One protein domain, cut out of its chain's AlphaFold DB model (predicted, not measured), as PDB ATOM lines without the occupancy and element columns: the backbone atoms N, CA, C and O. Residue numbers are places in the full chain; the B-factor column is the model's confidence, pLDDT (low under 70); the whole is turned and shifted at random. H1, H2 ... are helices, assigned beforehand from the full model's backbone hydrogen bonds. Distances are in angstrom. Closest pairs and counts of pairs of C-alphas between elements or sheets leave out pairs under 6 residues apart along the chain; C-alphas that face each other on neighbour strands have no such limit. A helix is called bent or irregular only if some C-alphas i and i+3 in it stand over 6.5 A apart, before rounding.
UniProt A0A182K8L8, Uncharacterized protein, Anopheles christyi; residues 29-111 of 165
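This is residues 29 to 111 of the 165 residues of an uncharacterized protein of Anopheles christyi (UniProt A0A182K8L8). The domain is a loose, elongated arrangement of two parts joined by one long link: at one end helix H1 with the unnamed stretches before and after it, at the other end helices H2 and H3, which touch at a steep tilt and run opposite ways. H1 touches neither of the other two helices, and the turn at its far end, residues 56 to 61, sticks out. A short parallel pairing ties residues 35 to 36, before H1, to residues 67 to 68, after it. The printed part has 83 residues with three named helices, in the order H1, H2, H3, and no named strand; the class is all helix. The radius of gyration of the C-alphas is 16.5 A, and the C-alphas span 47 by 27 by 23 A.

Residues 29 to 41 hold no named element and come before H1, residues 42 to 57. H1 is apart from H2, residues 76 to 90, although H2 follows it in the chain. H1 is also apart from H3, residues 97 to 111. H2 and H3 touch, with 4 pairs of C-alphas within 8 A; their closest C-alphas are those of His 85 and Val 107, 7.4 A apart. H3 touches H2 with residues 103 to 107 alone. The lines of H2 and H3 stand at a steep tilt of 57 degrees, opposite ways, and their centres are 11.8 A apart. In H1 and H2 every O i to N i+4 pair is within hydrogen-bond range; in H3 it is 9 of 11.

H1 begins at C-alpha 42, at (-14.323, 27.940, 8.707), and measures 22.9 A from first to last C-alpha, ending at C-alpha 57, at (-36.721, 32.152, 7.009). H2, from Ser 76 to Ile 90, measures 21.1 A. H3, from Phe 97 to Tyr 111, measures 21.2 A and ends at C-alpha 111, at (-13.404, 12.404, -14.871). None of the three helices is bent or irregular.

The two C-alphas farthest apart are those of Ser 59 and Thr 92, 48.6 A. The first and last printed C-alphas, of Arg 29 and Tyr 111, are 15.5 A apart. The printed part has no cut. The link from H1 to H2 is long, with 18 residues, and the link from H2 to H3 is short, with 6. The mean pLDDT of the printed part is 72.9; residues 34 to 35, residues 58 to 77 and residue 111 are under 70, a range that takes in the whole long link.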
ATOM      1  N   ARG A  29     -26.449  22.004 -11.318       81.38
ATOM      2  CA  ARG A  29     -25.999  21.023 -12.327       81.38
ATOM      3  C   ARG A  29     -26.180  19.564 -11.920       81.38
ATOM      4  O   ARG A  29     -26.343  18.713 -12.789       81.38
ATOM      5  N   ARG A  30     -26.074  19.245 -10.629       79.69
ATOM      6  CA  ARG A  30     -26.070  17.860 -10.117       79.69
ATOM      7  C   ARG A  30     -27.335  17.491  -9.347       79.69
ATOM      8  O   ARG A  30     -27.540  16.313  -9.068       79.69
ATOM      9  N   GLY A  31     -28.193  18.464  -9.059       76.00
ATOM     10  CA  GLY A  31     -29.397  18.292  -8.258       76.00
ATOM     11  C   GLY A  31     -29.153  18.498  -6.763       76.00
ATOM     12  O   GLY A  31     -28.057  18.833  -6.313       76.00
ATOM     13  N   LEU A  32     -30.218  18.314  -5.985       75.62
ATOM     14  CA  LEU A  32     -30.212  18.552  -4.544       75.62
ATOM     15  C   LEU A  32     -29.313  17.559  -3.802       75.62
ATOM     16  O   LEU A  32     -29.331  16.353  -4.050       75.62
ATOM     17  N   ILE A  33     -28.565  18.081  -2.835       73.00
ATOM     18  CA  ILE A  33     -27.662  17.302  -1.990       73.00
ATOM     19  C   ILE A  33     -28.425  16.805  -0.765       73.00
ATOM     20  O   ILE A  33     -29.044  17.595  -0.054       73.00
ATOM     21  N   GLN A  34     -28.327  15.507  -0.483       69.19
ATOM     22  CA  GLN A  34     -28.856  14.924   0.756       69.19
ATOM     23  C   GLN A  34     -27.852  15.012   1.911       69.19
ATOM     24  O   GLN A  34     -28.229  15.240   3.052       69.19
ATOM     25  N   GLN A  35     -26.557  14.839   1.630       69.50
ATOM     26  CA  GLN A  35     -25.497  14.928   2.635       69.50
ATOM     27  C   GLN A  35     -24.258  15.591   2.040       69.50
ATOM     28  O   GLN A  35     -23.804  15.204   0.960       69.50
ATOM     29  N   LEU A  36     -23.716  16.582   2.747       75.56
ATOM     30  CA  LEU A  36     -22.476  17.262   2.386       75.56
ATOM     31  C   LEU A  36     -21.409  16.906   3.426       75.56
ATOM     32  O   LEU A  36     -21.634  17.022   4.625       75.56
ATOM     33  N   HIS A  37     -20.248  16.441   2.975       73.88
ATOM     34  CA  HIS A  37     -19.125  16.122   3.857       73.88
ATOM     35  C   HIS A  37     -18.008  17.138   3.647       73.88
ATOM     36  O   HIS A  37     -17.586  17.359   2.510       73.88
ATOM     37  N   SER A  38     -17.515  17.719   4.736       75.44
ATOM     38  CA  SER A  38     -16.401  18.666   4.740       75.44
ATOM     39  C   SER A  38     -15.444  18.379   5.904       75.44
ATOM     40  O   SER A  38     -15.717  17.545   6.773       75.44
ATOM     41  N   ASP A  39     -14.294  19.044   5.900       73.38
ATOM     42  CA  ASP A  39     -13.253  18.962   6.931       73.38
ATOM     43  C   ASP A  39     -13.426  20.000   8.058       73.38
ATOM     44  O   ASP A  39     -12.487  20.275   8.800       73.38
ATOM     45  N   ASN A  40     -14.629  20.563   8.205       75.06
ATOM     46  CA  ASN A  40     -14.983  21.585   9.199       75.06
ATOM     47  C   ASN A  40     -14.208  22.903   9.053       75.06
ATOM     48  O   ASN A  40     -14.154  23.684  10.012       75.06
ATOM     49  N   ALA A  41     -13.626  23.185   7.884       77.19
ATOM     50  CA  ALA A  41     -13.024  24.487   7.636       77.19
ATOM     51  C   ALA A  41     -14.037  25.629   7.864       77.19
ATOM     52  O   ALA A  41     -15.259  25.470   7.754       77.19
ATOM     53  N   THR A  42     -13.520  26.796   8.244       82.56
ATOM     54  CA  THR A  42     -14.323  27.940   8.707       82.56
ATOM     55  C   THR A  42     -15.310  28.446   7.658       82.56
ATOM     56  O   THR A  42     -16.407  28.870   8.012       82.56
ATOM     57  N   ASN A  43     -14.959  28.339   6.378       78.06
ATOM     58  CA  ASN A  43     -15.826  28.668   5.250       78.06
ATOM     59  C   ASN A  43     -17.052  27.750   5.139       78.06
ATOM     60  O   ASN A  43     -18.154  28.233   4.893       78.06
ATOM     61  N   PHE A  44     -16.895  26.446   5.379       78.62
ATOM     62  CA  PHE A  44     -18.010  25.496   5.391       78.62
ATOM     63  C   PHE A  44     -18.915  25.726   6.601       78.62
ATOM     64  O   PHE A  44     -20.130  25.779   6.452       78.62
ATOM     65  N   ARG A  45     -18.332  25.975   7.783       82.31
ATOM     66  CA  ARG A  45     -19.107  26.313   8.992       82.31
ATOM     67  C   ARG A  45     -19.907  27.606   8.827       82.31
ATOM     68  O   ARG A  45     -21.057  27.675   9.254       82.31
ATOM     69  N   GLY A  46     -19.305  28.629   8.219       84.19
ATOM     70  CA  GLY A  46     -19.998  29.878   7.911       84.19
ATOM     71  C   GLY A  46     -21.131  29.663   6.909       84.19
ATOM     72  O   GLY A  46     -22.239  30.144   7.130       84.19
ATOM     73  N   ALA A  47     -20.880  28.882   5.855       80.94
ATOM     74  CA  ALA A  47     -21.884  28.580   4.839       80.94
ATOM     75  C   ALA A  47     -23.076  27.847   5.446       80.94
ATOM     76  O   ALA A  47     -24.213  28.243   5.234       80.94
ATOM     77  N   GLN A  48     -22.825  26.835   6.268       81.81
ATOM     78  CA  GLN A  48     -23.870  26.115   6.980       81.81
ATOM     79  C   GLN A  48     -24.738  27.041   7.839       81.81
ATOM     80  O   GLN A  48     -25.958  26.890   7.848       81.81
ATOM     81  N   HIS A  49     -24.131  27.997   8.550       85.00
ATOM     82  CA  HIS A  49     -24.882  28.960   9.352       85.00
ATOM     83  C   HIS A  49     -25.826  29.797   8.483       85.00
ATOM     84  O   HIS A  49     -27.014  29.895   8.789       85.00
ATOM     85  N   GLU A  50     -25.323  30.330   7.369       84.75
ATOM     86  CA  GLU A  50     -26.118  31.121   6.427       84.75
ATOM     87  C   GLU A  50     -27.242  30.287   5.794       84.75
ATOM     88  O   GLU A  50     -28.398  30.708   5.747       84.75
ATOM     89  N   LEU A  51     -26.941  29.055   5.381       78.75
ATOM     90  CA  LEU A  51     -27.932  28.138   4.820       78.75
ATOM     91  C   LEU A  51     -29.015  27.764   5.839       78.75
ATOM     92  O   LEU A  51     -30.187  27.663   5.479       78.75
ATOM     93  N   HIS A  52     -28.644  27.591   7.108       79.94
ATOM     94  CA  HIS A  52     -29.588  27.307   8.183       79.94
ATOM     95  C   HIS A  52     -30.503  28.503   8.469       79.94
ATOM     96  O   HIS A  52     -31.708  28.320   8.640       79.94
ATOM     97  N   GLN A  53     -29.969  29.729   8.466       82.25
ATOM     98  CA  GLN A  53     -30.777  30.946   8.598       82.25
ATOM     99  C   GLN A  53     -31.775  31.088   7.444       82.25
ATOM    100  O   GLN A  53     -32.962  31.310   7.682       82.25
ATOM    101  N   LEU A  54     -31.327  30.875   6.202       75.31
ATOM    102  CA  LEU A  54     -32.201  30.899   5.025       75.31
ATOM    103  C   LEU A  54     -33.297  29.827   5.101       75.31
ATOM    104  O   LEU A  54     -34.444  30.086   4.734       75.31
ATOM    105  N   TYR A  55     -32.971  28.637   5.609       72.44
ATOM    106  CA  TYR A  55     -33.942  27.562   5.810       72.44
ATOM    107  C   TYR A  55     -34.989  27.909   6.878       72.44
ATOM    108  O   TYR A  55     -36.160  27.585   6.720       72.44
ATOM    109  N   GLN A  56     -34.596  28.600   7.950       76.12
ATOM    110  CA  GLN A  56     -35.533  29.066   8.978       76.12
ATOM    111  C   GLN A  56     -36.460  30.178   8.471       76.12
ATOM    112  O   GLN A  56     -37.603  30.273   8.910       76.12
ATOM    113  N   GLN A  57     -35.973  31.016   7.555       73.94
ATOM    114  CA  GLN A  57     -36.721  32.152   7.009       73.94
ATOM    115  C   GLN A  57     -37.633  31.775   5.833       73.94
ATOM    116  O   GLN A  57     -38.616  32.469   5.578       73.94
ATOM    117  N   SER A  58     -37.332  30.694   5.110       62.56
ATOM    118  CA  SER A  58     -38.106  30.262   3.944       62.56
ATOM    119  C   SER A  58     -38.938  29.013   4.257       62.56
ATOM    120  O   SER A  58     -38.415  27.937   4.511       62.56
ATOM    121  N   SER A  59     -40.270  29.112   4.159       53.75
ATOM    122  CA  SER A  59     -41.181  27.955   4.279       53.75
ATOM    123  C   SER A  59     -41.015  26.923   3.145       53.75
ATOM    124  O   SER A  59     -41.667  25.879   3.136       53.75
ATOM    125  N   GLN A  60     -40.158  27.209   2.160       49.28
ATOM    126  CA  GLN A  60     -39.861  26.341   1.029       49.28
ATOM    127  C   GLN A  60     -38.680  25.424   1.365       49.28
ATOM    128  O   GLN A  60     -37.519  25.726   1.107       49.28
ATOM    129  N   HIS A  61     -39.019  24.241   1.873       45.78
ATOM    130  CA  HIS A  61     -38.155  23.092   2.188       45.78
ATOM    131  C   HIS A  61     -37.218  22.584   1.063       45.78
ATOM    132  O   HIS A  61     -36.581  21.540   1.223       45.78
ATOM    133  N   ILE A  62     -37.163  23.240  -0.095       45.38
ATOM    134  CA  ILE A  62     -36.743  22.617  -1.356       45.38
ATOM    135  C   ILE A  62     -35.229  22.672  -1.571       45.38
ATOM    136  O   ILE A  62     -34.690  21.790  -2.228       45.38
ATOM    137  N   MET A  63     -34.508  23.653  -1.022       49.06
ATOM    138  CA  MET A  63     -33.162  23.911  -1.541       49.06
ATOM    139  C   MET A  63     -32.039  23.114  -0.868       49.06
ATOM    140  O   MET A  63     -31.083  22.753  -1.550       49.06
ATOM    141  N   LEU A  64     -32.116  22.805   0.431       50.09
ATOM    142  CA  LEU A  64     -30.948  22.303   1.169       50.09
ATOM    143  C   LEU A  64     -31.340  21.384   2.333       50.09
ATOM    144  O   LEU A  64     -31.265  21.752   3.501       50.09
ATOM    145  N   ARG A  65     -31.713  20.141   2.023       47.41
ATOM    146  CA  ARG A  65     -31.731  19.040   3.005       47.41
ATOM    147  C   ARG A  65     -30.352  18.383   3.132       47.41
ATOM    148  O   ARG A  65     -30.268  17.175   3.299       47.41
ATOM    149  N   SER A  66     -29.264  19.147   3.032       49.28
ATOM    150  CA  SER A  66     -27.931  18.588   3.249       49.28
ATOM    151  C   SER A  66     -27.672  18.476   4.749       49.28
ATOM    152  O   SER A  66     -27.377  19.478   5.399       49.28
ATOM    153  N   SER A  67     -27.760  17.269   5.312       49.62
ATOM    154  CA  SER A  67     -27.170  17.029   6.630       49.62
ATOM    155  C   SER A  67     -25.651  17.051   6.464       49.62
ATOM    156  O   SER A  67     -25.106  16.201   5.750       49.62
ATOM    157  N   GLU A  68     -24.969  18.020   7.069       52.81
ATOM    158  CA  GLU A  68     -23.511  17.998   7.105       52.81
ATOM    159  C   GLU A  68     -23.042  16.919   8.077       52.81
ATOM    160  O   GLU A  68     -23.422  16.908   9.248       52.81
ATOM    161  N   VAL A  69     -22.228  15.985   7.586       46.00
ATOM    162  CA  VAL A  69     -21.575  14.986   8.434       46.00
ATOM    163  C   VAL A  69     -20.090  15.294   8.432       46.00
ATOM    164  O   VAL A  69     -19.376  15.039   7.455       46.00
ATOM    165  N   TYR A  70     -19.656  15.858   9.548       49.69
ATOM    166  CA  TYR A  70     -18.277  16.206   9.831       49.69
ATOM    167  C   TYR A  70     -17.390  14.966   9.971       49.69
ATOM    168  O   TYR A  70     -17.821  13.923  10.466       49.69
ATOM    169  N   GLY A  71     -16.125  15.094   9.566       43.28
ATOM    170  CA  GLY A  71     -15.091  14.093   9.856       43.28
ATOM    171  C   GLY A  71     -14.785  13.097   8.737       43.28
ATOM    172  O   GLY A  71     -13.984  12.186   8.946       43.28
ATOM    173  N   LYS A  72     -15.347  13.264   7.531       54.06
ATOM    174  CA  LYS A  72     -14.942  12.471   6.361       54.06
ATOM    175  C   LYS A  72     -14.086  13.313   5.423       54.06
ATOM    176  O   LYS A  72     -14.592  14.115   4.646       54.06
ATOM    177  N   GLN A  73     -12.773  13.111   5.499       55.00
ATOM    178  CA  GLN A  73     -11.817  13.785   4.629       55.00
ATOM    179  C   GLN A  73     -12.090  13.416   3.160       55.00
ATOM    180  O   GLN A  73     -12.314  12.246   2.831       55.00
ATOM    181  N   LEU A  74     -12.077  14.416   2.271       57.97
ATOM    182  CA  LEU A  74     -12.171  14.197   0.825       57.97
ATOM    183  C   LEU A  74     -11.100  13.183   0.376       57.97
ATOM    184  O   LEU A  74      -9.975  13.219   0.884       57.97
ATOM    185  N   PRO A  75     -11.393  12.296  -0.597       61.16
ATOM    186  CA  PRO A  75     -10.406  11.349  -1.098       61.16
ATOM    187  C   PRO A  75      -9.174  12.085  -1.640       61.16
ATOM    188  O   PRO A  75      -9.220  12.707  -2.704       61.16
ATOM    189  N   SER A  76      -8.047  11.986  -0.931       68.31
ATOM    190  CA  SER A  76      -6.801  12.685  -1.279       68.31
ATOM    191  C   SER A  76      -6.311  12.371  -2.699       68.31
ATOM    192  O   SER A  76      -5.682  13.210  -3.344       68.31
ATOM    193  N   ALA A  77      -6.648  11.188  -3.222       69.75
ATOM    194  CA  ALA A  77      -6.340  10.764  -4.584       69.75
ATOM    195  C   ALA A  77      -7.027  11.620  -5.666       69.75
ATOM    196  O   ALA A  77      -6.381  11.965  -6.655       69.75
ATOM    197  N   ALA A  78      -8.295  12.008  -5.474       70.56
ATOM    198  CA  ALA A  78      -9.021  12.840  -6.437       70.56
ATOM    199  C   ALA A  78      -8.378  14.230  -6.534       70.56
ATOM    200  O   ALA A  78      -8.017  14.674  -7.620       70.56
ATOM    201  N   VAL A  79      -8.099  14.849  -5.381       76.00
ATOM    202  CA  VAL A  79      -7.428  16.156  -5.301       76.00
ATOM    203  C   VAL A  79      -6.039  16.118  -5.948       76.00
ATOM    204  O   VAL A  79      -5.682  17.023  -6.705       76.00
ATOM    205  N   LYS A  80      -5.243  15.073  -5.681       77.12
ATOM    206  CA  LYS A  80      -3.912  14.897  -6.290       77.12
ATOM    207  C   LYS A  80      -3.996  14.747  -7.812       77.12
ATOM    208  O   LYS A  80      -3.211  15.376  -8.524       77.12
ATOM    209  N   SER A  81      -4.947  13.950  -8.303       78.81
ATOM    210  CA  SER A  81      -5.166  13.750  -9.738       78.81
ATOM    211  C   SER A  81      -5.544  15.063 -10.425       78.81
ATOM    212  O   SER A  81      -4.871  15.462 -11.376       78.81
ATOM    213  N   THR A  82      -6.519  15.800  -9.880       78.75
ATOM    214  CA  THR A  82      -6.962  17.080 -10.451       78.75
ATOM    215  C   THR A  82      -5.827  18.096 -10.492       78.75
ATOM    216  O   THR A  82      -5.588  18.703 -11.532       78.75
ATOM    217  N   LYS A  83      -5.058  18.244  -9.403       79.62
ATOM    218  CA  LYS A  83      -3.896  19.151  -9.373       79.62
ATOM    219  C   LYS A  83      -2.859  18.794 -10.435       79.62
ATOM    220  O   LYS A  83      -2.293  19.683 -11.062       79.62
ATOM    221  N   THR A  84      -2.609  17.503 -10.635       80.94
ATOM    222  CA  THR A  84      -1.664  17.030 -11.653       80.94
ATOM    223  C   THR A  84      -2.163  17.358 -13.056       80.94
ATOM    224  O   THR A  84      -1.390  17.840 -13.879       80.94
ATOM    225  N   HIS A  85      -3.452  17.142 -13.317       78.69
ATOM    226  CA  HIS A  85      -4.052  17.425 -14.615       78.69
ATOM    227  C   HIS A  85      -4.068  18.930 -14.914       78.69
ATOM    228  O   HIS A  85      -3.618  19.343 -15.977       78.69
ATOM    229  N   LEU A  86      -4.452  19.762 -13.941       79.50
ATOM    230  CA  LEU A  86      -4.420  21.221 -14.084       79.50
ATOM    231  C   LEU A  86      -3.008  21.747 -14.342       79.50
ATOM    232  O   LEU A  86      -2.829  22.584 -15.217       79.50
ATOM    233  N   ARG A  87      -1.988  21.220 -13.651       82.31
ATOM    234  CA  ARG A  87      -0.587  21.593 -13.921       82.31
ATOM    235  C   ARG A  87      -0.152  21.260 -15.348       82.31
ATOM    236  O   ARG A  87       0.626  22.012 -15.917       82.31
ATOM    237  N   ARG A  88      -0.640  20.153 -15.917       81.44
ATOM    238  CA  ARG A  88      -0.328  19.754 -17.299       81.44
ATOM    239  C   ARG A  88      -1.057  20.603 -18.338       81.44
ATOM    240  O   ARG A  88      -0.451  20.933 -19.344       81.44
ATOM    241  N   VAL A  89      -2.325  20.939 -18.094       77.38
ATOM    242  CA  VAL A  89      -3.150  21.717 -19.035       77.38
ATOM    243  C   VAL A  89      -2.792  23.205 -19.006       77.38
ATOM    244  O   VAL A  89      -2.672  23.823 -20.054       77.38
ATOM    245  N   ILE A  90      -2.605  23.782 -17.817       79.81
ATOM    246  CA  ILE A  90      -2.387  25.228 -17.643       79.81
ATOM    247  C   ILE A  90      -0.904  25.599 -17.811       79.81
ATOM    248  O   ILE A  90      -0.580  26.680 -18.305       79.81
ATOM    249  N   GLY A  91       0.011  24.715 -17.395       83.62
ATOM    250  CA  GLY A  91       1.443  25.005 -17.384       83.62
ATOM    251  C   GLY A  91       1.780  26.181 -16.462       83.62
ATOM    252  O   GLY A  91       1.446  26.165 -15.277       83.62
ATOM    253  N   THR A  92       2.455  27.197 -17.007       80.56
ATOM    254  CA  THR A  92       2.853  28.437 -16.310       80.56
ATOM    255  C   THR A  92       1.966  29.641 -16.648       80.56
ATOM    256  O   THR A  92       2.235  30.753 -16.190       80.56
ATOM    257  N   SER A  93       0.911  29.438 -17.436       80.75
ATOM    258  CA  SER A  93       0.024  30.501 -17.912       80.75
ATOM    259  C   SER A  93      -0.809  31.100 -16.777       80.75
ATOM    260  O   SER A  93      -1.263  30.393 -15.874       80.75
ATOM    261  N   ARG A  94      -1.041  32.417 -16.824       84.38
ATOM    262  CA  ARG A  94      -1.960  33.106 -15.906       84.38
ATOM    263  C   ARG A  94      -3.337  33.134 -16.553       84.38
ATOM    264  O   ARG A  94      -3.470  33.696 -17.630       84.38
ATOM    265  N   LEU A  95      -4.323  32.533 -15.894       81.50
ATOM    266  CA  LEU A  95      -5.700  32.489 -16.378       81.50
ATOM    267  C   LEU A  95      -6.570  33.495 -15.629       81.50
ATOM    268  O   LEU A  95      -6.421  33.676 -14.415       81.50
ATOM    269  N   SER A  96      -7.507  34.108 -16.344       88.94
ATOM    270  CA  SER A  96      -8.643  34.809 -15.757       88.94
ATOM    271  C   SER A  96      -9.588  33.822 -15.058       88.94
ATOM    272  O   SER A  96      -9.496  32.602 -15.223       88.94
ATOM    273  N   PHE A  97     -10.525  34.338 -14.259       84.62
ATOM    274  CA  PHE A  97     -11.524  33.497 -13.592       84.62
ATOM    275  C   PHE A  97     -12.395  32.720 -14.596       84.62
ATOM    276  O   PHE A  97     -12.736  31.559 -14.358       84.62
ATOM    277  N   GLU A  98     -12.727  33.341 -15.728       86.62
ATOM    278  CA  GLU A  98     -13.519  32.719 -16.794       86.62
ATOM    279  C   GLU A  98     -12.726  31.625 -17.510       86.62
ATOM    280  O   GLU A  98     -13.215  30.507 -17.674       86.62
ATOM    281  N   GLU A  99     -11.468  31.906 -17.854       85.38
ATOM    282  CA  GLU A  99     -10.574  30.929 -18.481       85.38
ATOM    283  C   GLU A  99     -10.345  29.719 -17.568       85.38
ATOM    284  O   GLU A  99     -10.443  28.575 -18.014       85.38
ATOM    285  N   LEU A 100     -10.114  29.953 -16.271       83.69
ATOM    286  CA  LEU A 100      -9.990  28.879 -15.289       83.69
ATOM    287  C   LEU A 100     -11.278  28.053 -15.199       83.69
ATOM    288  O   LEU A 100     -11.209  26.825 -15.185       83.69
ATOM    289  N   SER A 101     -12.442  28.702 -15.156       85.75
ATOM    290  CA  SER A 101     -13.735  28.010 -15.105       85.75
ATOM    291  C   SER A 101     -13.934  27.106 -16.324       85.75
ATOM    292  O   SER A 101     -14.328  25.950 -16.173       85.75
ATOM    293  N   ASN A 102     -13.573  27.585 -17.515       84.25
ATOM    294  CA  ASN A 102     -13.645  26.805 -18.750       84.25
ATOM    295  C   ASN A 102     -12.705  25.593 -18.719       84.25
ATOM    296  O   ASN A 102     -13.116  24.479 -19.055       84.25
ATOM    297  N   VAL A 103     -11.464  25.777 -18.257       83.44
ATOM    298  CA  VAL A 103     -10.506  24.673 -18.096       83.44
ATOM    299  C   VAL A 103     -11.038  23.634 -17.109       83.44
ATOM    300  O   VAL A 103     -10.978  22.440 -17.396       83.44
ATOM    301  N   LEU A 104     -11.606  24.045 -15.972       84.12
ATOM    302  CA  LEU A 104     -12.154  23.106 -14.985       84.12
ATOM    303  C   LEU A 104     -13.269  22.234 -15.569       84.12
ATOM    304  O   LEU A 104     -13.272  21.030 -15.314       84.12
ATOM    305  N   VAL A 105     -14.151  22.800 -16.399       84.56
ATOM    306  CA  VAL A 105     -15.192  22.033 -17.103       84.56
ATOM    307  C   VAL A 105     -14.569  21.003 -18.049       84.56
ATOM    308  O   VAL A 105     -14.976  19.842 -18.041       84.56
ATOM    309  N   GLN A 106     -13.544  21.379 -18.821       81.31
ATOM    310  CA  GLN A 106     -12.847  20.441 -19.712       81.31
ATOM    311  C   GLN A 106     -12.185  19.292 -18.937       81.31
ATOM    312  O   GLN A 106     -12.266  18.130 -19.340       81.31
ATOM    313  N   VAL A 107     -11.565  19.603 -17.796       79.75
ATOM    314  CA  VAL A 107     -10.949  18.605 -16.914       79.75
ATOM    315  C   VAL A 107     -12.005  17.705 -16.265       79.75
ATOM    316  O   VAL A 107     -11.799  16.498 -16.147       79.75
ATOM    317  N   GLU A 108     -13.158  18.252 -15.878       79.00
ATOM    318  CA  GLU A 108     -14.273  17.488 -15.318       79.00
ATOM    319  C   GLU A 108     -14.808  16.435 -16.298       79.00
ATOM    320  O   GLU A 108     -15.080  15.303 -15.888       79.00
ATOM    321  N   VAL A 109     -14.884  16.755 -17.594       74.44
ATOM    322  CA  VAL A 109     -15.300  15.798 -18.636       74.44
ATOM    323  C   VAL A 109     -14.400  14.556 -18.657       74.44
ATOM    324  O   VAL A 109     -14.903  13.445 -18.818       74.44
ATOM    325  N   GLN A 110     -13.097  14.702 -18.393       72.50
ATOM    326  CA  GLN A 110     -12.162  13.567 -18.323       72.50
ATOM    327  C   GLN A 110     -12.464  12.626 -17.144       72.50
ATOM    328  O   GLN A 110     -12.275  11.409 -17.240       72.50
ATOM    329  N   TYR A 111     -12.966  13.178 -16.035       67.62
ATOM    330  CA  TYR A 111     -13.404  12.404 -14.871       67.62
ATOM    331  C   TYR A 111     -14.823  11.839 -15.028       67.62
ATOM    332  O   TYR A 111     -15.135  10.797 -14.452       67.62
TER     333      TYR A 111